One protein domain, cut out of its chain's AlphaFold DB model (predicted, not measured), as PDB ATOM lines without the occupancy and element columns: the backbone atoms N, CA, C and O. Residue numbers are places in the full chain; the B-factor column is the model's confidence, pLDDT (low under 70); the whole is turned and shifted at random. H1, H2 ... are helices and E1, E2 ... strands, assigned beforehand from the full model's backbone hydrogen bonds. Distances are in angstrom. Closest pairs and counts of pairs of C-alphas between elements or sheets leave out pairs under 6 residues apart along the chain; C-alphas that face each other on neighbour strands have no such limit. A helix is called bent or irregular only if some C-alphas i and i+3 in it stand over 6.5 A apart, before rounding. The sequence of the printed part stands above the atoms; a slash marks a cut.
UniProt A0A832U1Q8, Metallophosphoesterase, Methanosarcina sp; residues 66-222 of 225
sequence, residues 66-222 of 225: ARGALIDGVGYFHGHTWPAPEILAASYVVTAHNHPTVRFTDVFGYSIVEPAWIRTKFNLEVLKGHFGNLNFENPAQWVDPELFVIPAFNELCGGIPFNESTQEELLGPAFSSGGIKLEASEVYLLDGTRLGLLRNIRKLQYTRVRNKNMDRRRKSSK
ATOM      1  N   ALA A  66     452.400 391.567 365.612       96.38
ATOM      2  CA  ALA A  66     452.012 392.983 365.717       96.38
ATOM      3  C   ALA A  66     451.428 393.553 364.408       96.38
ATOM      4  O   ALA A  66     450.828 394.630 364.401       96.38
ATOM      5  N   ARG A  67     451.611 392.839 363.289       97.44
ATOM      6  CA  ARG A  67     450.971 393.137 362.000       97.44
ATOM      7  C   ARG A  67     449.576 392.521 361.867       97.44
ATOM      8  O   ARG A  67     448.938 392.726 360.839       97.44
ATOM      9  N   GLY A  68     449.106 391.814 362.894       97.94
ATOM     10  CA  GLY A  68     447.765 391.260 362.986       97.94
ATOM     11  C   GLY A  68     447.647 389.774 362.648       97.94
ATOM     12  O   GLY A  68     448.651 389.085 362.455       97.94
ATOM     13  N   ALA A  69     446.403 389.298 362.599       98.31
ATOM     14  CA  ALA A  69     446.026 387.911 362.344       98.31
ATOM     15  C   ALA A  69     444.674 387.808 361.621       98.31
ATOM     16  O   ALA A  69     443.821 388.689 361.746       98.31
ATOM     17  N   LEU A  70     444.479 386.708 360.891       97.81
ATOM     18  CA  LEU A  70     443.179 386.281 360.375       97.81
ATOM     19  C   LEU A  70     442.589 385.236 361.319       97.81
ATOM     20  O   LEU A  70     443.193 384.184 361.521       97.81
ATOM     21  N   ILE A  71     441.410 385.517 361.863       97.38
ATOM     22  CA  ILE A  71     440.692 384.628 362.779       97.38
ATOM     23  C   ILE A  71     439.256 384.526 362.267       97.38
ATOM     24  O   ILE A  71     438.598 385.545 362.066       97.38
ATOM     25  N   ASP A  72     438.802 383.307 361.970       95.12
ATOM     26  CA  ASP A  72     437.457 383.010 361.448       95.12
ATOM     27  C   ASP A  72     437.031 383.870 360.240       95.12
ATOM     28  O   ASP A  72     435.874 384.256 360.076       95.12
ATOM     29  N   GLY A  73     437.993 384.178 359.362       95.31
ATOM     30  CA  GLY A  73     437.773 384.982 358.156       95.31
ATOM     31  C   GLY A  73     437.706 386.496 358.388       95.31
ATOM     32  O   GLY A  73     437.472 387.239 357.432       95.31
ATOM     33  N   VAL A  74     437.939 386.966 359.617       98.38
ATOM     34  CA  VAL A  74     438.039 388.386 359.975       98.38
ATOM     35  C   VAL A  74     439.498 388.745 360.246       98.38
ATOM     36  O   VAL A  74     440.240 388.005 360.891       98.38
ATOM     37  N   GLY A  75     439.926 389.888 359.719       98.50
ATOM     38  CA  GLY A  75     441.259 390.422 359.949       98.50
ATOM     39  C   GLY A  75     441.320 391.294 361.199       98.50
ATOM     40  O   GLY A  75     440.488 392.176 361.382       98.50
ATOM     41  N   TYR A  76     442.335 391.105 362.033       98.69
ATOM     42  CA  TYR A  76     442.546 391.888 363.250       98.69
ATOM     43  C   TYR A  76     443.962 392.441 363.264       98.69
ATOM     44  O   TYR A  76     444.911 391.679 363.122       98.69
ATOM     45  N   PHE A  77     444.134 393.746 363.465       98.31
ATOM     46  CA  PHE A  77     445.443 394.355 363.724       98.31
ATOM     47  C   PHE A  77     445.292 395.501 364.728       98.31
ATOM     48  O   PHE A  77     444.260 396.154 364.745       98.31
ATOM     49  N   HIS A  78     446.280 395.768 365.584       98.19
ATOM     50  CA  HIS A  78     446.099 396.799 366.617       98.19
ATOM     51  C   HIS A  78     445.967 398.213 366.026       98.19
ATOM     52  O   HIS A  78     445.111 398.976 366.454       98.19
ATOM     53  N   GLY A  79     446.783 398.565 365.026       97.69
ATOM     54  CA  GLY A  79     446.719 399.866 364.341       97.69
ATOM     55  C   GLY A  79     448.021 400.666 364.362       97.69
ATOM     56  O   GLY A  79     448.229 401.508 363.494       97.69
ATOM     57  N   HIS A  80     448.943 400.365 365.285       97.69
ATOM     58  CA  HIS A  80     450.254 401.027 365.377       97.69
ATOM     59  C   HIS A  80     451.233 400.634 364.247       97.69
ATOM     60  O   HIS A  80     452.275 401.262 364.068       97.69
ATOM     61  N   THR A  81     450.892 399.610 363.457       97.50
ATOM     62  CA  THR A  81     451.624 399.145 362.269       97.50
ATOM     63  C   THR A  81     450.703 399.108 361.046       97.50
ATOM     64  O   THR A  81     449.484 399.245 361.161       97.50
ATOM     65  N   TRP A  82     451.276 398.905 359.856       97.94
ATOM     66  CA  TRP A  82     450.487 398.447 358.712       97.94
ATOM     67  C   TRP A  82     450.107 396.972 358.892       97.94
ATOM     68  O   TRP A  82     450.978 396.177 359.278       97.94
ATOM     69  N   PRO A  83     448.867 396.574 358.547       97.56
ATOM     70  CA  PRO A  83     448.469 395.178 358.595       97.56
ATOM     71  C   PRO A  83     449.363 394.310 357.699       97.56
ATOM     72  O   PRO A  83     450.018 394.774 356.753       97.56
ATOM     73  N   ALA A  84     449.423 393.024 358.016       96.81
ATOM     74  CA  ALA A  84     449.985 392.034 357.115       96.81
ATOM     75  C   ALA A  84     449.093 391.921 355.855       96.81
ATOM     76  O   ALA A  84     447.873 392.048 355.977       96.81
ATOM     77  N   PRO A  85     449.651 391.740 354.643       95.38
ATOM     78  CA  PRO A  85     448.867 391.699 353.405       95.38
ATOM     79  C   PRO A  85     447.677 390.735 353.410       95.38
ATOM     80  O   PRO A  85     446.628 391.054 352.861       95.38
ATOM     81  N   GLU A  86     447.817 389.583 354.060       95.25
ATOM     82  CA  GLU A  86     446.783 388.562 354.199       95.25
ATOM     83  C   GLU A  86     445.499 389.089 354.861       95.25
ATOM     84  O   GLU A  86     444.406 388.667 354.498       95.25
ATOM     85  N   ILE A  87     445.599 390.080 355.754       96.94
ATOM     86  CA  ILE A  87     444.441 390.726 356.397       96.94
ATOM     87  C   ILE A  87     443.558 391.430 355.369       96.94
ATOM     88  O   ILE A  87     442.345 391.507 355.538       96.94
ATOM     89  N   LEU A  88     444.151 391.927 354.282       95.62
ATOM     90  CA  LEU A  88     443.433 392.665 353.249       95.62
ATOM     91  C   LEU A  88     442.566 391.762 352.350       95.62
ATOM     92  O   LEU A  88     441.725 392.265 351.600       95.62
ATOM     93  N   ALA A  89     442.744 390.440 352.446       95.19
ATOM     94  CA  ALA A  89     441.902 389.444 351.793       95.19
ATOM     95  C   ALA A  89     440.639 389.091 352.609       95.19
ATOM     96  O   ALA A  89     439.752 388.412 352.092       95.19
ATOM     97  N   ALA A  90     440.524 389.547 353.863       97.25
ATOM     98  CA  ALA A  90     439.296 389.405 354.646       97.25
ATOM     99  C   ALA A  90     438.236 390.414 354.198       97.25
ATOM    100  O   ALA A  90     438.555 391.541 353.833       97.25
ATOM    101  N   SER A  91     436.955 390.049 354.284       97.94
ATOM    102  CA  SER A  91     435.852 390.987 354.009       97.94
ATOM    103  C   SER A  91     435.693 392.052 355.097       97.94
ATOM    104  O   SER A  91     435.209 393.152 354.831       97.94
ATOM    105  N   TYR A  92     436.107 391.720 356.320       98.56
ATOM    106  CA  TYR A  92     436.012 392.577 357.491       98.56
ATOM    107  C   TYR A  92     437.366 392.652 358.180       98.56
ATOM    108  O   TYR A  92     438.020 391.630 358.393       98.56
ATOM    109  N   VAL A  93     437.761 393.865 358.549       98.75
ATOM    110  CA  VAL A  93     438.975 394.131 359.312       98.75
ATOM    111  C   VAL A  93     438.621 394.966 360.534       98.75
ATOM    112  O   VAL A  93     437.870 395.932 360.432       98.75
ATOM    113  N   VAL A  94     439.173 394.617 361.690       98.81
ATOM    114  CA  VAL A  94     438.978 395.319 362.958       98.81
ATOM    115  C   VAL A  94     440.323 395.848 363.453       98.81
ATOM    116  O   VAL A  94     441.325 395.132 363.446       98.81
ATOM    117  N   THR A  95     440.346 397.111 363.875       98.69
ATOM    118  CA  THR A  95     441.539 397.789 364.398       98.69
ATOM    119  C   THR A  95     441.239 398.621 365.634       98.69
ATOM    120  O   THR A  95     440.116 399.077 365.822       98.69
ATOM    121  N   ALA A  96     442.252 398.838 366.469       97.38
ATOM    122  CA  ALA A  96     442.186 399.644 367.685       97.38
ATOM    123  C   ALA A  96     443.118 400.871 367.579       97.38
ATOM    124  O   ALA A  96     443.146 401.548 366.544       97.38
ATOM    125  N   HIS A  97     443.865 401.157 368.652       97.06
ATOM    126  CA  HIS A  97     444.921 402.168 368.778       97.06
ATOM    127  C   HIS A  97     444.457 403.631 368.803       97.06
ATOM    128  O   HIS A  97     444.889 404.412 369.641       97.06
ATOM    129  N   ASN A  98     443.556 404.024 367.903       97.38
ATOM    130  CA  ASN A  98     443.113 405.419 367.795       97.38
ATOM    131  C   ASN A  98     442.108 405.836 368.875       97.38
ATOM    132  O   ASN A  98     441.889 407.031 369.063       97.38
ATOM    133  N   HIS A  99     441.466 404.865 369.536       97.12
ATOM    134  CA  HIS A  99     440.421 405.090 370.542       97.12
ATOM    135  C   HIS A  99     439.403 406.149 370.070       97.12
ATOM    136  O   HIS A  99     439.311 407.233 370.650       97.12
ATOM    137  N   PRO A 100     438.700 405.894 368.951       97.88
ATOM    138  CA  PRO A 100     437.784 406.848 368.347       97.88
ATOM    139  C   PRO A 100     436.746 407.380 369.333       97.88
ATOM    140  O   PRO A 100     436.068 406.637 370.044       97.88
ATOM    141  N   THR A 101     436.598 408.701 369.320       97.69
ATOM    142  CA  THR A 101     435.557 409.437 370.036       97.69
ATOM    143  C   THR A 101     434.925 410.486 369.122       97.69
ATOM    144  O   THR A 101     435.439 410.801 368.042       97.69
ATOM    145  N   VAL A 102     433.811 411.059 369.566       97.19
ATOM    146  CA  VAL A 102     433.151 412.215 368.958       97.19
ATOM    147  C   VAL A 102     432.991 413.292 370.015       97.19
ATOM    148  O   VAL A 102     432.460 413.035 371.094       97.19
ATOM    149  N   ARG A 103     433.413 414.519 369.696       96.12
ATOM    150  CA  ARG A 103     433.154 415.676 370.554       96.12
ATOM    151  C   ARG A 103     431.890 416.394 370.112       96.12
ATOM    152  O   ARG A 103     431.826 416.917 368.998       96.12
ATOM    153  N   PHE A 104     430.931 416.525 371.017       94.06
ATOM    154  CA  PHE A 104     429.804 417.437 370.859       94.06
ATOM    155  C   PHE A 104     430.134 418.738 371.575       94.06
ATOM    156  O   PHE A 104     430.619 418.717 372.702       94.06
ATOM    157  N   THR A 105     429.933 419.879 370.920       91.19
ATOM    158  CA  THR A 105     430.117 421.198 371.536       91.19
ATOM    159  C   THR A 105     428.868 422.024 371.309       91.19
ATOM    160  O   THR A 105     428.420 422.146 370.168       91.19
ATOM    161  N   ASP A 106     428.314 422.583 372.376       89.69
ATOM    162  CA  ASP A 106     427.146 423.448 372.285       89.69
ATOM    163  C   ASP A 106     427.511 424.887 371.869       89.69
ATOM    164  O   ASP A 106     428.672 425.244 371.647       89.69
ATOM    165  N   VAL A 107     426.494 425.743 371.765       89.38
ATOM    166  CA  VAL A 107     426.654 427.157 371.389       89.38
ATOM    167  C   VAL A 107     427.353 428.006 372.459       89.38
ATOM    168  O   VAL A 107     427.835 429.096 372.148       89.38
ATOM    169  N   PHE A 108     427.412 427.529 373.703       91.31
ATOM    170  CA  PHE A 108     428.069 428.198 374.825       91.31
ATOM    171  C   PHE A 108     429.527 427.745 375.000       91.31
ATOM    172  O   PHE A 108     430.275 428.365 375.756       91.31
ATOM    173  N   GLY A 109     429.955 426.723 374.254       87.81
ATOM    174  CA  GLY A 109     431.305 426.173 374.275       87.81
ATOM    175  C   GLY A 109     431.489 425.001 375.239       87.81
ATOM    176  O   GLY A 109     432.618 424.532 375.385       87.81
ATOM    177  N   TYR A 110     430.423 424.505 375.873       91.75
ATOM    178  CA  TYR A 110     430.496 423.279 376.664       91.75
ATOM    179  C   TYR A 110     430.654 422.086 375.736       91.75
ATOM    180  O   TYR A 110     429.960 421.987 374.722       91.75
ATOM    181  N   SER A 111     431.572 421.182 376.080       93.12
ATOM    182  CA  SER A 111     431.825 419.993 375.278       93.12
ATOM    183  C   SER A 111     431.734 418.708 376.078       93.12
ATOM    184  O   SER A 111     432.316 418.626 377.158       93.12
ATOM    185  N   ILE A 112     431.105 417.704 375.477       93.81
ATOM    186  CA  ILE A 112     431.152 416.306 375.908       93.81
ATOM    187  C   ILE A 112     431.884 415.484 374.842       93.81
ATOM    188  O   ILE A 112     431.884 415.854 373.663       93.81
ATOM    189  N   VAL A 113     432.545 414.409 375.260       94.62
ATOM    190  CA  VAL A 113     433.273 413.492 374.379       94.62
ATOM    191  C   VAL A 113     432.733 412.100 374.626       94.62
ATOM    192  O   VAL A 113     432.784 411.628 375.755       94.62
ATOM    193  N   GLU A 114     432.241 411.464 373.572       95.81
ATOM    194  CA  GLU A 114     431.657 410.125 373.634       95.81
ATOM    195  C   GLU A 114     432.510 409.146 372.818       95.81
ATOM    196  O   GLU A 114     432.884 409.484 371.687       95.81
ATOM    197  N   PRO A 115     432.827 407.944 373.332       97.38
ATOM    198  CA  PRO A 115     433.427 406.879 372.535       97.38
ATOM    199  C   PRO A 115     432.539 406.501 371.350       97.38
ATOM    200  O   PRO A 115     431.309 406.485 371.446       97.38
ATOM    201  N   ALA A 116     433.163 406.179 370.222       97.69
ATOM    202  CA  ALA A 116     432.440 405.872 369.000       97.69
ATOM    203  C   ALA A 116     433.105 404.746 368.216       97.69
ATOM    204  O   ALA A 116     434.322 404.650 368.155       97.69
ATOM    205  N   TRP A 117     432.301 403.935 367.546       98.56
ATOM    206  CA  TRP A 117     432.763 403.049 366.490       98.56
ATOM    207  C   TRP A 117     432.891 403.824 365.185       98.56
ATOM    208  O   TRP A 117     432.020 404.629 364.836       98.56
ATOM    209  N   ILE A 118     433.947 403.530 364.428       98.69
ATOM    210  CA  ILE A 118     434.135 404.062 363.079       98.69
ATOM    211  C   ILE A 118     434.089 402.906 362.095       98.69
ATOM    212  O   ILE A 118     434.860 401.959 362.217       98.69
ATOM    213  N   ARG A 119     433.220 403.004 361.092       98.75
ATOM    214  CA  ARG A 119     433.182 402.085 359.954       98.75
ATOM    215  C   ARG A 119     433.668 402.820 358.712       98.75
ATOM    216  O   ARG A 119     433.124 403.861 358.356       98.75
ATOM    217  N   THR A 120     434.696 402.306 358.054       98.62
ATOM    218  CA  THR A 120     435.322 402.954 356.898       98.62
ATOM    219  C   THR A 120     435.881 401.923 355.921       98.62
ATOM    220  O   THR A 120     435.682 400.723 356.079       98.62
ATOM    221  N   LYS A 121     436.585 402.391 354.894       98.44
ATOM    222  CA  LYS A 121     437.356 401.552 353.974       98.44
ATOM    223  C   LYS A 121     438.773 402.073 353.862       98.44
ATOM    224  O   LYS A 121     439.029 403.262 354.073       98.44
ATOM    225  N   PHE A 122     439.682 401.208 353.449       98.06
ATOM    226  CA  PHE A 122     441.017 401.635 353.065       98.06
ATOM    227  C   PHE A 122     440.997 402.498 351.792       98.06
ATOM    228  O   PHE A 122     440.089 402.439 350.953       98.06
ATOM    229  N   ASN A 123     442.029 403.318 351.641       97.81
ATOM    230  CA  ASN A 123     442.291 404.097 350.445       97.81
ATOM    231  C   ASN A 123     443.168 403.290 349.481       97.81
ATOM    232  O   ASN A 123     444.378 403.182 349.676       97.81
ATOM    233  N   LEU A 124     442.550 402.751 348.428       95.94
ATOM    234  CA  LEU A 124     443.205 401.874 347.457       95.94
ATOM    235  C   LEU A 124     444.490 402.470 346.860       95.94
ATOM    236  O   LEU A 124     445.463 401.747 346.687       95.94
ATOM    237  N   GLU A 125     444.526 403.771 346.573       95.88
ATOM    238  CA  GLU A 125     445.695 404.391 345.938       95.88
ATOM    239  C   GLU A 125     446.891 404.478 346.895       95.88
ATOM    240  O   GLU A 125     448.027 404.206 346.505       95.88
ATOM    241  N   VAL A 126     446.639 404.753 348.178       97.00
ATOM    242  CA  VAL A 126     447.684 404.719 349.213       97.00
ATOM    243  C   VAL A 126     448.145 403.282 349.459       97.00
ATOM    244  O   VAL A 126     449.344 403.028 349.575       97.00
ATOM    245  N   LEU A 127     447.212 402.325 349.470       96.25
ATOM    246  CA  LEU A 127     447.535 400.908 349.618       96.25
ATOM    247  C   LEU A 127     448.374 400.381 348.453       96.25
ATOM    248  O   LEU A 127     449.339 399.672 348.710       96.25
ATOM    249  N   LYS A 128     448.075 400.748 347.202       95.62
ATOM    250  CA  LYS A 128     448.909 400.409 346.035       95.62
ATOM    251  C   LYS A 128     450.325 400.961 346.170       95.62
ATOM    252  O   LYS A 128     451.282 400.264 345.852       95.62
ATOM    253  N   GLY A 129     450.458 402.190 346.668       95.50
ATOM    254  CA  GLY A 129     451.761 402.797 346.936       95.50
ATOM    255  C   GLY A 129     452.559 402.052 348.012       95.50
ATOM    256  O   GLY A 129     453.763 401.864 347.858       95.50
ATOM    257  N   HIS A 130     451.901 401.600 349.084       95.62
ATOM    258  CA  HIS A 130     452.557 400.895 350.190       95.62
ATOM    259  C   HIS A 130     452.827 399.409 349.894       95.62
ATOM    260  O   HIS A 130     453.915 398.901 350.159       95.62
ATOM    261  N   PHE A 131     451.848 398.712 349.322       94.50
ATOM    262  CA  PHE A 131     451.874 397.285 349.007       94.50
ATOM    263  C   PHE A 131     452.044 397.047 347.501       94.50
ATOM    264  O   PHE A 131     451.262 396.324 346.886       94.50
ATOM    265  N   GLY A 132     453.082 397.630 346.894       87.38
ATOM    266  CA  GLY A 132     453.279 397.616 345.435       87.38
ATOM    267  C   GLY A 132     453.371 396.231 344.772       87.38
ATOM    268  O   GLY A 132     453.238 396.132 343.556       87.38
ATOM    269  N   ASN A 133     453.558 395.163 345.552       90.75
ATOM    270  CA  ASN A 133     453.609 393.783 345.059       90.75
ATOM    271  C   ASN A 133     452.257 393.047 345.126       90.75
ATOM    272  O   ASN A 133     452.177 391.903 344.680       90.75
ATOM    273  N   LEU A 134     451.214 393.650 345.712       92.12
ATOM    274  CA  LEU A 134     449.885 393.042 345.779       92.12
ATOM    275  C   LEU A 134     449.096 393.291 344.499       92.12
ATOM    276  O   LEU A 134     449.048 394.400 343.969       92.12
ATOM    277  N   ASN A 135     448.424 392.242 344.034       93.81
ATOM    278  CA  ASN A 135     447.461 392.331 342.955       93.81
ATOM    279  C   ASN A 135     446.075 392.636 343.535       93.81
ATOM    280  O   ASN A 135     445.355 391.736 343.962       93.81
ATOM    281  N   PHE A 136     445.691 393.911 343.504       93.50
ATOM    282  CA  PHE A 136     444.396 394.388 343.997       93.50
ATOM    283  C   PHE A 136     443.192 393.937 343.153       93.50
ATOM    284  O   PHE A 136     442.058 394.094 343.592       93.50
ATOM    285  N   GLU A 137     443.424 393.347 341.977       93.56
ATOM    286  CA  GLU A 137     442.384 392.718 341.151       93.56
ATOM    287  C   GLU A 137     442.219 391.220 341.469       93.56
ATOM    288  O   GLU A 137     441.337 390.563 340.919       93.56
ATOM    289  N   ASN A 138     443.074 390.648 342.329       94.88
ATOM    290  CA  ASN A 138     442.990 389.255 342.755       94.88
ATOM    291  C   ASN A 138     442.190 389.139 344.069       94.88
ATOM    292  O   ASN A 138     442.714 389.526 345.118       94.88
ATOM    293  N   PRO A 139     440.995 388.514 344.065       91.38
ATOM    294  CA  PRO A 139     440.180 388.340 345.269       91.38
ATOM    295  C   PRO A 139     440.861 387.538 346.384       91.38
ATOM    296  O   PRO A 139     440.473 387.644 347.540       91.38
ATOM    297  N   ALA A 140     441.890 386.743 346.070       93.25
ATOM    298  CA  ALA A 140     442.676 386.037 347.081       93.25
ATOM    299  C   ALA A 140     443.639 386.956 347.862       93.25
ATOM    300  O   ALA A 140     444.233 386.519 348.843       93.25
ATOM    301  N   GLN A 141     443.840 388.198 347.411       94.25
ATOM    302  CA  GLN A 141     444.749 389.174 348.025       94.25
ATOM    303  C   GLN A 141     444.036 390.456 348.468       94.25
ATOM    304  O   GLN A 141     444.500 391.119 349.392       94.25
ATOM    305  N   TRP A 142     442.931 390.816 347.812       95.31
ATOM    306  CA  TRP A 142     442.186 392.035 348.093       95.31
ATOM    307  C   TRP A 142     440.701 391.859 347.787       95.31
ATOM    308  O   TRP A 142     440.334 391.493 346.672       95.31
ATOM    309  N   VAL A 143     439.843 392.185 348.755       95.62
ATOM    310  CA  VAL A 143     438.375 392.132 348.595       95.62
ATOM    311  C   VAL A 143     437.676 393.449 348.951       95.62
ATOM    312  O   VAL A 143     436.470 393.466 349.173       95.62
ATOM    313  N   ASP A 144     438.425 394.556 349.000       96.56
ATOM    314  CA  ASP A 144     437.946 395.871 349.466       96.56
ATOM    315  C   ASP A 144     437.280 395.823 350.860       96.56
ATOM    316  O   ASP A 144     436.098 396.169 350.986       96.56
ATOM    317  N   PRO A 145     438.026 395.390 351.906       97.56
ATOM    318  CA  PRO A 145     437.487 395.192 353.245       97.56
ATOM    319  C   PRO A 145     436.787 396.416 353.823       97.56
ATOM    320  O   PRO A 145     437.256 397.554 353.714       97.56
ATOM    321  N   GLU A 146     435.720 396.143 354.566       98.56
ATOM    322  CA  GLU A 146     435.188 397.080 355.548       98.56
ATOM    323  C   GLU A 146     436.116 397.098 356.768       98.56
ATOM    324  O   GLU A 146     436.422 396.055 357.349       98.56
ATOM    325  N   LEU A 147     436.559 398.289 357.159       98.75
ATOM    326  CA  LEU A 147     437.424 398.518 358.307       98.75
ATOM    327  C   LEU A 147     436.612 399.098 359.467       98.75
ATOM    328  O   LEU A 147     436.011 400.166 359.339       98.75
ATOM    329  N   PHE A 148     436.655 398.430 360.614       98.81
ATOM    330  CA  PHE A 148     436.051 398.871 361.865       98.81
ATOM    331  C   PHE A 148     437.135 399.320 362.835       98.81
ATOM    332  O   PHE A 148     438.025 398.546 363.177       98.81
ATOM    333  N   VAL A 149     437.053 400.564 363.298       98.69
ATOM    334  CA  VAL A 149     437.909 401.087 364.365       98.69
ATOM    335  C   VAL A 149     437.127 401.025 365.664       98.69
ATOM    336  O   VAL A 149     436.067 401.651 365.778       98.69
ATOM    337  N   ILE A 150     437.640 400.257 366.619       98.19
ATOM    338  CA  ILE A 150     436.979 400.026 367.899       98.19
ATOM    339  C   ILE A 150     437.361 401.125 368.894       98.19
ATOM    340  O   ILE A 150     438.527 401.532 368.920       98.19
ATOM    341  N   PRO A 151     436.416 401.608 369.717       97.44
ATOM    342  CA  PRO A 151     436.726 402.505 370.824       97.44
ATOM    343  C   PRO A 151     437.570 401.786 371.885       97.44
ATOM    344  O   PRO A 151     437.659 400.557 371.904       97.44
ATOM    345  N   ALA A 152     438.186 402.552 372.786       94.62
ATOM    346  CA  ALA A 152     438.843 401.962 373.947       94.62
ATOM    347  C   ALA A 152     437.823 401.199 374.805       94.62
ATOM    348  O   ALA A 152     436.712 401.679 375.022       94.62
ATOM    349  N   PHE A 153     438.215 400.031 375.318       91.56
ATOM    350  CA  PHE A 153     437.387 399.279 376.264       91.56
ATOM    351  C   PHE A 153     437.325 399.962 377.639       91.56
ATOM    352  O   PHE A 153     436.294 399.944 378.301       91.56
ATOM    353  N   ASN A 154     438.437 400.562 378.073       86.00
ATOM    354  CA  ASN A 154     438.545 401.218 379.370       86.00
ATOM    355  C   ASN A 154     438.127 402.695 379.273       86.00
ATOM    356  O   ASN A 154     438.717 403.456 378.508       86.00
ATOM    357  N   GLU A 155     437.166 403.112 380.100       79.31
ATOM    358  CA  GLU A 155     436.660 404.491 380.177       79.31
ATOM    359  C   GLU A 155     437.722 405.513 380.618       79.31
ATOM    360  O   GLU A 155     437.595 406.706 380.349       79.31
ATOM    361  N   LEU A 156     438.787 405.059 381.287       80.06
ATOM    362  CA  LEU A 156     439.901 405.909 381.711       80.06
ATOM    363  C   LEU A 156     440.871 406.230 380.566       80.06
ATOM    364  O   LEU A 156     441.710 407.125 380.700       80.06
ATOM    365  N   CYS A 157     440.787 405.508 379.445       80.75
ATOM    366  CA  CYS A 157     441.583 405.806 378.268       80.75
ATOM    367  C   CYS A 157     441.014 407.035 377.559       80.75
ATOM    368  O   CYS A 157     439.841 407.089 377.194       80.75
ATOM    369  N   GLY A 158     441.879 408.018 377.306       86.19
ATOM    370  CA  GLY A 158     441.552 409.092 376.379       86.19
ATOM    371  C   GLY A 158     441.293 408.554 374.969       86.19
ATOM    372  O   GLY A 158     441.625 407.413 374.637       86.19
ATOM    373  N   GLY A 159     440.741 409.416 374.121       93.69
ATOM    374  CA  GLY A 159     440.458 409.088 372.735       93.69
ATOM    375  C   GLY A 159     440.611 410.279 371.806       93.69
ATOM    376  O   GLY A 159     440.665 411.432 372.243       93.69
ATOM    377  N   ILE A 160     440.701 409.990 370.511       96.31
ATOM    378  CA  ILE A 160     440.859 411.012 369.476       96.31
ATOM    379  C   ILE A 160     439.466 411.419 368.984       96.31
ATOM    380  O   ILE A 160     438.698 410.542 368.579       96.31
ATOM    381  N   PRO A 161     439.085 412.710 369.028       96.81
ATOM    382  CA  PRO A 161     437.795 413.167 368.522       96.81
ATOM    383  C   PRO A 161     437.819 413.227 366.990       96.81
ATOM    384  O   PRO A 161     438.190 414.241 366.400       96.81
ATOM    385  N   PHE A 162     437.381 412.157 366.322       97.19
ATOM    386  CA  PHE A 162     437.477 412.017 364.858       97.19
ATOM    387  C   PHE A 162     436.801 413.174 364.103       97.19
ATOM    388  O   PHE A 162     437.241 413.559 363.022       97.19
ATOM    389  N   ASN A 163     435.736 413.757 364.663       96.25
ATOM    390  CA  ASN A 163     435.006 414.869 364.049       96.25
ATOM    391  C   ASN A 163     435.710 416.234 364.172       96.25
ATOM    392  O   ASN A 163     435.280 417.209 363.548       96.25
ATOM    393  N   GLU A 164     436.790 416.312 364.947       95.31
ATOM    394  CA  GLU A 164     437.641 417.496 365.086       95.31
ATOM    395  C   GLU A 164     439.066 417.268 364.566       95.31
ATOM    396  O   GLU A 164     439.754 418.252 364.304       95.31
ATOM    397  N   SER A 165     439.483 416.015 364.359       95.00
ATOM    398  CA  SER A 165     440.853 415.673 363.965       95.00
ATOM    399  C   SER A 165     441.107 415.674 362.457       95.00
ATOM    400  O   SER A 165     440.247 415.281 361.659       95.00
ATOM    401  N   THR A 166     442.306 416.086 362.048       94.75
ATOM    402  CA  THR A 166     442.804 415.903 360.675       94.75
ATOM    403  C   THR A 166     443.399 414.508 360.482       94.75
ATOM    404  O   THR A 166     443.534 413.736 361.428       94.75
ATOM    405  N   GLN A 167     443.737 414.160 359.237       94.00
ATOM    406  CA  GLN A 167     444.311 412.853 358.908       94.00
ATOM    407  C   GLN A 167     445.634 412.609 359.646       94.00
ATOM    408  O   GLN A 167     445.873 411.510 360.134       94.00
ATOM    409  N   GLU A 168     446.475 413.637 359.731       93.75
ATOM    410  CA  GLU A 168     447.828 413.586 360.287       93.75
ATOM    411  C   GLU A 168     447.841 413.471 361.818       93.75
ATOM    412  O   GLU A 168     448.850 413.075 362.395       93.75
ATOM    413  N   GLU A 169     446.730 413.817 362.473       96.00
ATOM    414  CA  GLU A 169     446.553 413.719 363.926       96.00
ATOM    415  C   GLU A 169     446.123 412.315 364.375       96.00
ATOM    416  O   GLU A 169     446.183 412.002 365.565       96.00
ATOM    417  N   LEU A 170     445.691 411.464 363.438       97.31
ATOM    418  CA  LEU A 170     445.351 410.074 363.721       97.31
ATOM    419  C   LEU A 170     446.620 409.235 363.912       97.31
ATOM    420  O   LEU A 170     447.652 409.461 363.281       97.31
ATOM    421  N   LEU A 171     446.528 408.225 364.771       97.19
ATOM    422  CA  LEU A 171     447.649 407.376 365.145       97.19
ATOM    423  C   LEU A 171     447.772 406.155 364.236       97.19
ATOM    424  O   LEU A 171     446.784 405.592 363.761       97.19
ATOM    425  N   GLY A 172     449.010 405.703 364.051       97.25
ATOM    426  CA  GLY A 172     449.318 404.536 363.237       97.25
ATOM    427  C   GLY A 172     449.410 404.849 361.741       97.25
ATOM    428  O   GLY A 172     448.729 405.739 361.229       97.25
ATOM    429  N   PRO A 173     450.259 404.123 361.000       97.12
ATOM    430  CA  PRO A 173     450.654 404.535 359.661       97.12
ATOM    431  C   PRO A 173     449.527 404.381 358.632       97.12
ATOM    432  O   PRO A 173     449.465 405.173 357.697       97.12
ATOM    433  N   ALA A 174     448.600 403.433 358.815       96.62
ATOM    434  CA  ALA A 174     447.423 403.299 357.951       96.62
ATOM    435  C   ALA A 174     446.477 404.505 358.054       96.62
ATOM    436  O   ALA A 174     445.791 404.845 357.090       96.62
ATOM    437  N   PHE A 175     446.470 405.176 359.207       97.81
ATOM    438  CA  PHE A 175     445.692 406.380 359.419       97.81
ATOM    439  C   PHE A 175     446.510 407.605 359.019       97.81
ATOM    440  O   PHE A 175     446.171 408.237 358.029       97.81
ATOM    441  N   SER A 176     447.630 407.912 359.667       97.06
ATOM    442  CA  SER A 176     448.356 409.175 359.434       97.06
ATOM    443  C   SER A 176     448.816 409.416 357.985       97.06
ATOM    444  O   SER A 176     448.987 410.563 357.581       97.06
ATOM    445  N   SER A 177     448.963 408.364 357.169       96.44
ATOM    446  CA  SER A 177     449.323 408.462 355.741       96.44
ATOM    447  C   SER A 177     448.144 408.647 354.770       96.44
ATOM    448  O   SER A 177     448.351 408.679 353.557       96.44
ATOM    449  N   GLY A 178     446.903 408.727 355.259       97.31
ATOM    450  CA  GLY A 178     445.714 408.767 354.398       97.31
ATOM    451  C   GLY A 178     445.313 407.405 353.822       97.31
ATOM    452  O   GLY A 178     444.564 407.344 352.843       97.31
ATOM    453  N   GLY A 179     445.786 406.310 354.428       97.62
ATOM    454  CA  GLY A 179     445.476 404.929 354.049       97.62
ATOM    455  C   GLY A 179     444.027 404.502 354.293       97.62
ATOM    456  O   GLY A 179     443.659 403.394 353.912       97.62
ATOM    457  N   ILE A 180     443.187 405.372 354.858       98.12
ATOM    458  CA  ILE A 180     441.745 405.166 355.039       98.12
ATOM    459  C   ILE A 180     440.926 406.288 354.389       98.12
ATOM    460  O   ILE A 180     441.391 407.416 354.229       98.12
ATOM    461  N   LYS A 181     439.665 406.009 354.052       98.25
ATOM    462  CA  LYS A 181     438.714 406.998 353.526       98.25
ATOM    463  C   LYS A 181     438.048 407.778 354.667       98.25
ATOM    464  O   LYS A 181     436.839 407.676 354.869       98.25
ATOM    465  N   LEU A 182     438.831 408.577 355.398       97.62
ATOM    466  CA  LEU A 182     438.408 409.255 356.634       97.62
ATOM    467  C   LEU A 182     437.074 410.014 356.496       97.62
ATOM    468  O   LEU A 182     436.138 409.741 357.242       97.62
ATOM    469  N   GLU A 183     436.931 410.884 355.496       97.50
ATOM    470  CA  GLU A 183     435.710 411.686 355.288       97.50
ATOM    471  C   GLU A 183     434.455 410.865 354.949       97.50
ATOM    472  O   GLU A 183     433.328 411.320 355.162       97.50
ATOM    473  N   ALA A 184     434.637 409.665 354.395       98.12
ATOM    474  CA  ALA A 184     433.553 408.754 354.042       98.12
ATOM    475  C   ALA A 184     433.213 407.767 355.169       98.12
ATOM    476  O   ALA A 184     432.348 406.916 354.976       98.12
ATOM    477  N   SER A 185     433.872 407.875 356.323       98.50
ATOM    478  CA  SER A 185     433.637 406.990 357.460       98.50
ATOM    479  C   SER A 185     432.263 407.235 358.075       98.50
ATOM    480  O   SER A 185     431.856 408.382 358.256       98.50
ATOM    481  N   GLU A 186     431.561 406.168 358.424       98.62
ATOM    482  CA  GLU A 186     430.359 406.221 359.244       98.62
ATOM    483  C   GLU A 186     430.719 406.158 360.727       98.62
ATOM    484  O   GLU A 186     431.642 405.444 361.121       98.62
ATOM    485  N   VAL A 187     429.963 406.889 361.544       98.62
ATOM    486  CA  VAL A 187     430.210 407.016 362.981       98.62
ATOM    487  C   VAL A 187     428.999 406.538 363.773       98.62
ATOM    488  O   VAL A 187     427.867 406.941 363.483       98.62
ATOM    489  N   TYR A 188     429.250 405.705 364.781       98.56
ATOM    490  CA  TYR A 188     428.230 405.117 365.646       98.56
ATOM    491  C   TYR A 188     428.614 405.290 367.116       98.56
ATOM    492  O   TYR A 188     429.757 405.030 367.483       98.56
ATOM    493  N   LEU A 189     427.675 405.705 367.964       97.56
ATOM    494  CA  LEU A 189     427.861 405.678 369.418       97.56
ATOM    495  C   LEU A 189     427.765 404.240 369.952       97.56
ATOM    496  O   LEU A 189     427.306 403.334 369.252       97.56
ATOM    497  N   LEU A 190     428.188 404.026 371.202       96.31
ATOM    498  CA  LEU A 190     428.174 402.701 371.840       96.31
ATOM    499  C   LEU A 190     426.766 402.100 371.985       96.31
ATOM    500  O   LEU A 190     426.625 400.881 372.001       96.31
ATOM    501  N   ASP A 191     425.733 402.940 372.050       96.31
ATOM    502  CA  ASP A 191     424.327 402.522 372.101       96.31
ATOM    503  C   ASP A 191     423.751 402.124 370.725       96.31
ATOM    504  O   ASP A 191     422.576 401.773 370.615       96.31
ATOM    505  N   GLY A 192     424.569 402.172 369.667       96.38
ATOM    506  CA  GLY A 192     424.175 401.874 368.291       96.38
ATOM    507  C   GLY A 192     423.631 403.076 367.514       96.38
ATOM    508  O   GLY A 192     423.309 402.936 366.329       96.38
ATOM    509  N   THR A 193     423.552 404.266 368.119       97.88
ATOM    510  CA  THR A 193     423.102 405.482 367.433       97.88
ATOM    511  C   THR A 193     424.052 405.840 366.292       97.88
ATOM    512  O   THR A 193     425.209 406.202 366.506       97.88
ATOM    513  N   ARG A 194     423.547 405.799 365.054       98.00
ATOM    514  CA  ARG A 194     424.283 406.223 363.857       98.00
ATOM    515  C   ARG A 194     424.259 407.746 363.725       98.00
ATOM    516  O   ARG A 194     423.219 408.323 363.418       98.00
ATOM    517  N   LEU A 195     425.419 408.384 363.859       97.75
ATOM    518  CA  LEU A 195     425.579 409.835 363.677       97.75
ATOM    519  C   LEU A 195     425.709 410.239 362.198       97.75
ATOM    520  O   LEU A 195     425.513 411.402 361.845       97.75
ATOM    521  N   GLY A 196     426.015 409.279 361.323       97.94
ATOM    522  CA  GLY A 196     426.154 409.479 359.882       97.94
ATOM    523  C   GLY A 196     427.612 409.553 359.432       97.94
ATOM    524  O   GLY A 196     428.499 408.994 360.072       97.94
ATOM    525  N   LEU A 197     427.847 410.198 358.286       98.31
ATOM    526  CA  LEU A 197     429.182 410.315 357.695       98.31
ATOM    527  C   LEU A 197     430.016 411.373 358.413       98.31
ATOM    528  O   LEU A 197     429.521 412.473 358.667       98.31
ATOM    529  N   LEU A 198     431.300 411.086 358.632       97.62
ATOM    530  CA  LEU A 198     432.221 411.965 359.343       97.62
ATOM    531  C   LEU A 198     432.251 413.372 358.739       97.62
ATOM    532  O   LEU A 198     432.097 414.349 359.468       97.62
ATOM    533  N   ARG A 199     432.326 413.483 357.406       96.69
ATOM    534  CA  ARG A 199     432.296 414.773 356.690       96.69
ATOM    535  C   ARG A 199     431.088 415.656 357.019       96.69
ATOM    536  O   ARG A 199     431.180 416.873 356.910       96.69
ATOM    537  N   ASN A 200     429.961 415.057 357.413       96.19
ATOM    538  CA  ASN A 200     428.726 415.777 357.735       96.19
ATOM    539  C   ASN A 200     428.672 416.231 359.199       96.19
ATOM    540  O   ASN A 200     427.916 417.143 359.519       96.19
ATOM    541  N   ILE A 201     429.447 415.591 360.077       93.81
ATOM    542  CA  ILE A 201     429.492 415.892 361.516       93.81
ATOM    543  C   ILE A 201     430.814 416.532 361.940       93.81
ATOM    544  O   ILE A 201     431.021 416.799 363.126       93.81
ATOM    545  N   ARG A 202     431.711 416.799 360.981       91.19
ATOM    546  CA  ARG A 202     432.900 417.602 361.225       91.19
ATOM    547  C   ARG A 202     432.490 418.937 361.814       91.19
ATOM    548  O   ARG A 202     431.600 419.622 361.301       91.19
ATOM    549  N   LYS A 203     433.196 419.348 362.861       77.94
ATOM    550  CA  LYS A 203     433.045 420.694 363.394       77.94
ATOM    551  C   LYS A 203     433.560 421.671 362.344       77.94
ATOM    552  O   LYS A 203     434.764 421.865 362.182       77.94
ATOM    553  N   LEU A 204     432.639 422.273 361.592       52.59
ATOM    554  CA  LEU A 204     432.966 423.348 360.665       52.59
ATOM    555  C   LEU A 204     433.754 424.416 361.439       52.59
ATOM    556  O   LEU A 204     433.342 424.851 362.521       52.59
ATOM    557  N   GLN A 205     434.866 424.882 360.863       47.28
ATOM    558  CA  GLN A 205     435.701 425.963 361.416       47.28
ATOM    559  C   GLN A 205     434.903 427.248 361.746       47.28
ATOM    560  O   GLN A 205     435.396 428.117 362.467       47.28
ATOM    561  N   TYR A 206     433.658 427.359 361.270       39.34
ATOM    562  CA  TYR A 206     432.706 428.429 361.574       39.34
ATOM    563  C   TYR A 206     432.211 428.469 363.027       39.34
ATOM    564  O   TYR A 206     431.660 429.488 363.437       39.34
ATOM    565  N   THR A 207     432.470 427.437 363.835       41.03
ATOM    566  CA  THR A 207     432.164 427.445 365.281       41.03
ATOM    567  C   THR A 207     433.286 428.058 366.128       41.03
ATOM    568  O   THR A 207     433.260 427.984 367.355       41.03
ATOM    569  N   ARG A 208     434.292 428.698 365.508       41.56
ATOM    570  CA  ARG A 208     435.158 429.620 366.247       41.56
ATOM    571  C   ARG A 208     434.279 430.767 366.734       41.56
ATOM    572  O   ARG A 208     433.922 431.646 365.950       41.56
ATOM    573  N   VAL A 209     433.965 430.775 368.031       42.66
ATOM    574  CA  VAL A 209     433.498 431.974 368.734       42.66
ATOM    575  C   VAL A 209     434.345 433.134 368.220       42.66
ATOM    576  O   VAL A 209     435.576 433.089 368.295       42.66
ATOM    577  N   ARG A 210     433.699 434.138 367.610       40.94
ATOM    578  CA  ARG A 210     434.355 435.368 367.158       40.94
ATOM    579  C   ARG A 210     435.136 435.921 368.347       40.94
ATOM    580  O   ARG A 210     434.561 436.546 369.236       40.94
ATOM    581  N   ASN A 211     436.444 435.684 368.379       39.66
ATOM    582  CA  ASN A 211     437.304 436.255 369.399       39.66
ATOM    583  C   ASN A 211     437.244 437.779 369.232       39.66
ATOM    584  O   ASN A 211     437.860 438.332 368.318       39.66
ATOM    585  N   LYS A 212     436.524 438.468 370.132       44.75
ATOM    586  CA  LYS A 212     436.432 439.944 370.208       44.75
ATOM    587  C   LYS A 212     437.810 440.633 370.266       44.75
ATOM    588  O   LYS A 212     437.905 441.837 370.042       44.75
ATOM    589  N   ASN A 213     438.883 439.878 370.507       43.91
ATOM    590  CA  ASN A 213     440.259 440.367 370.532       43.91
ATOM    591  C   ASN A 213     440.913 440.538 369.147       43.91
ATOM    592  O   ASN A 213     441.868 441.308 369.047       43.91
ATOM    593  N   MET A 214     440.411 439.914 368.069       43.12
ATOM    594  CA  MET A 214     440.962 440.159 366.721       43.12
ATOM    595  C   MET A 214     440.486 441.484 366.103       43.12
ATOM    596  O   MET A 214     441.251 442.126 365.382       43.12
ATOM    597  N   ASP A 215     439.281 441.956 366.439       42.12
ATOM    598  CA  ASP A 215     438.768 443.240 365.931       42.12
ATOM    599  C   ASP A 215     439.433 444.460 366.587       42.12
ATOM    600  O   ASP A 215     439.508 445.531 365.981       42.12
ATOM    601  N   ARG A 216     439.994 444.311 367.798       43.31
ATOM    602  CA  ARG A 216     440.755 445.392 368.448       43.31
ATOM    603  C   ARG A 216     442.105 445.647 367.769       43.31
ATOM    604  O   ARG A 216     442.470 446.805 367.597       43.31
ATOM    605  N   ARG A 217     442.800 444.600 367.299       41.59
ATOM    606  CA  ARG A 217     444.076 444.752 366.565       41.59
ATOM    607  C   ARG A 217     443.898 445.354 365.169       41.59
ATOM    608  O   ARG A 217     444.756 446.108 364.728       41.59
ATOM    609  N   ARG A 218     442.770 445.097 364.495       44.19
ATOM    610  CA  ARG A 218     442.461 445.721 363.191       44.19
ATOM    611  C   ARG A 218     442.069 447.198 363.288       44.19
ATOM    612  O   ARG A 218     442.237 447.922 362.310       44.19
ATOM    613  N   LYS A 219     441.559 447.657 364.437       47.06
ATOM    614  CA  LYS A 219     441.266 449.083 364.664       47.06
ATOM    615  C   LYS A 219     442.497 449.895 365.072       47.06
ATOM    616  O   LYS A 219     442.562 451.060 364.700       47.06
ATOM    617  N   SER A 220     443.486 449.310 365.755       46.38
ATOM    618  CA  SER A 220     444.703 450.048 366.137       46.38
ATOM    619  C   SER A 220     445.678 450.268 364.976       46.38
ATOM    620  O   SER A 220     446.416 451.243 364.995       46.38
ATOM    621  N   SER A 221     445.666 449.419 363.941       47.59
ATOM    622  CA  SER A 221     446.563 449.560 362.780       47.59
ATOM    623  C   SER A 221     446.073 450.546 361.711       47.59
ATOM    624  O   SER A 221     446.756 450.743 360.713       47.59
ATOM    625  N   LYS A 222     444.879 451.137 361.874       50.91
ATOM    626  CA  LYS A 222     444.321 452.159 360.964       50.91
ATOM    627  C   LYS A 222     444.385 453.586 361.532       50.91
ATOM    628  O   LYS A 222     443.868 454.496 360.899       50.91
TER     629      LYS A 222
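Overview. This is residues 66 to 222 of the 225 residues of the protein "Metallophosphoesterase" of Methanosarcina sp (UniProt A0A832U1Q8). One strongly twisted, branched sheet of eight strands runs through an elongated body, with the long bent strand E5 joining a row E1, E2, E3, E6 to the hairpin E7 and E8 and to the hairpin it forms with E4. The short helices H1 and H4 are on one face of the sheet, long links run beside it, and residues 210 to 222, with H5, stick out as a tail. The printed part has 157 residues, with five named helices and eight named strands, which follow each other along the chain as E1, E2, H1, E3, E4, E5, H2, E6, H3, E7, E8, H4 and H5; the neighbour pairs E2 and E3 and E3 and E6 are parallel and the other neighbour pairs antiparallel, and the class is mixed, helices and strands, with 69 residues, under half, in named elements. The whole is loose, with a radius of gyration of the C-alphas of 18.8 A and spans of 66 by 37 by 25 A.

Along the chain. Find C-alpha 111 at (431.825, 419.993, 375.278); from there E5, residues 111 to 121, runs 28.7 A and bends by 61 degrees at residue 115. E4 is residues 100 to 105, 16.6 A long. Look for E1 at residues 69 to 71, from C-alpha 69 at (446.026, 387.911, 362.344), then E2 at 74 to 77, E3 at 92 to 95, E6 at 146 to 149, E7 at 186 to 189 and E8 at 194 to 197. The helices are H1, residues 85 to 89, H2, 124 to 130, H3, 173 to 176, H4, 198 to 201, and H5, 212 to 220, which runs 13.7 A to C-alpha 220 at (444.703, 450.048, 366.137).

Arrangement. Start at E5: E4 and E6 lie on one side of it and E7 on the other side, each antiparallel to it, with N 114 and O 102 at 2.9 A, N 120 and O 147 at 2.8 A, and N 117 and O 188 at 2.8 A. E7 and E8 form a hairpin, with N 187 and O 196 at 3.0 A. E6 is parallel to E3, with N 93 and O 146 at 2.8 A. E2, H1 and E3 form a strand-helix-strand unit, two parallel neighbour strands with a helix between, and its crossover is right-handed; N 94 and O 75 are 2.8 A apart. The edge strand E1 forms a hairpin with E2, with N 69 and O 76 at 2.9 A. H1 is on the sheet at a height of 8.2 A, and its closest C-alphas to E2 are those of Ile 87 and Gly 75, 4.8 A apart. H4 is on the same face at a height of 7.3 A; H2, H3 and H5 are not on the sheet. In H2 every O i to N i+4 pair is within hydrogen-bond range, in H5 3 of 5 and in H1 0 of 1, where 2 of 2 O i to N i+3 pairs are; H3 and H4 are too short for an O i to N i+4 pair.

Size, cuts and confidence. The C-alphas of Asp 72 and Lys 222, the two farthest apart, are 69.5 A apart. Without the free tail, the body spans 52 by 29 by 23 A. The printed part has no cut; the links H2 to E6 and E6 to H3 are long, and in the second residues 160 to 161 pair, parallel, with residues 100 to 101 of E4. The mean pLDDT of the printed part is 89.4, and residues 204 to 222 are under 70.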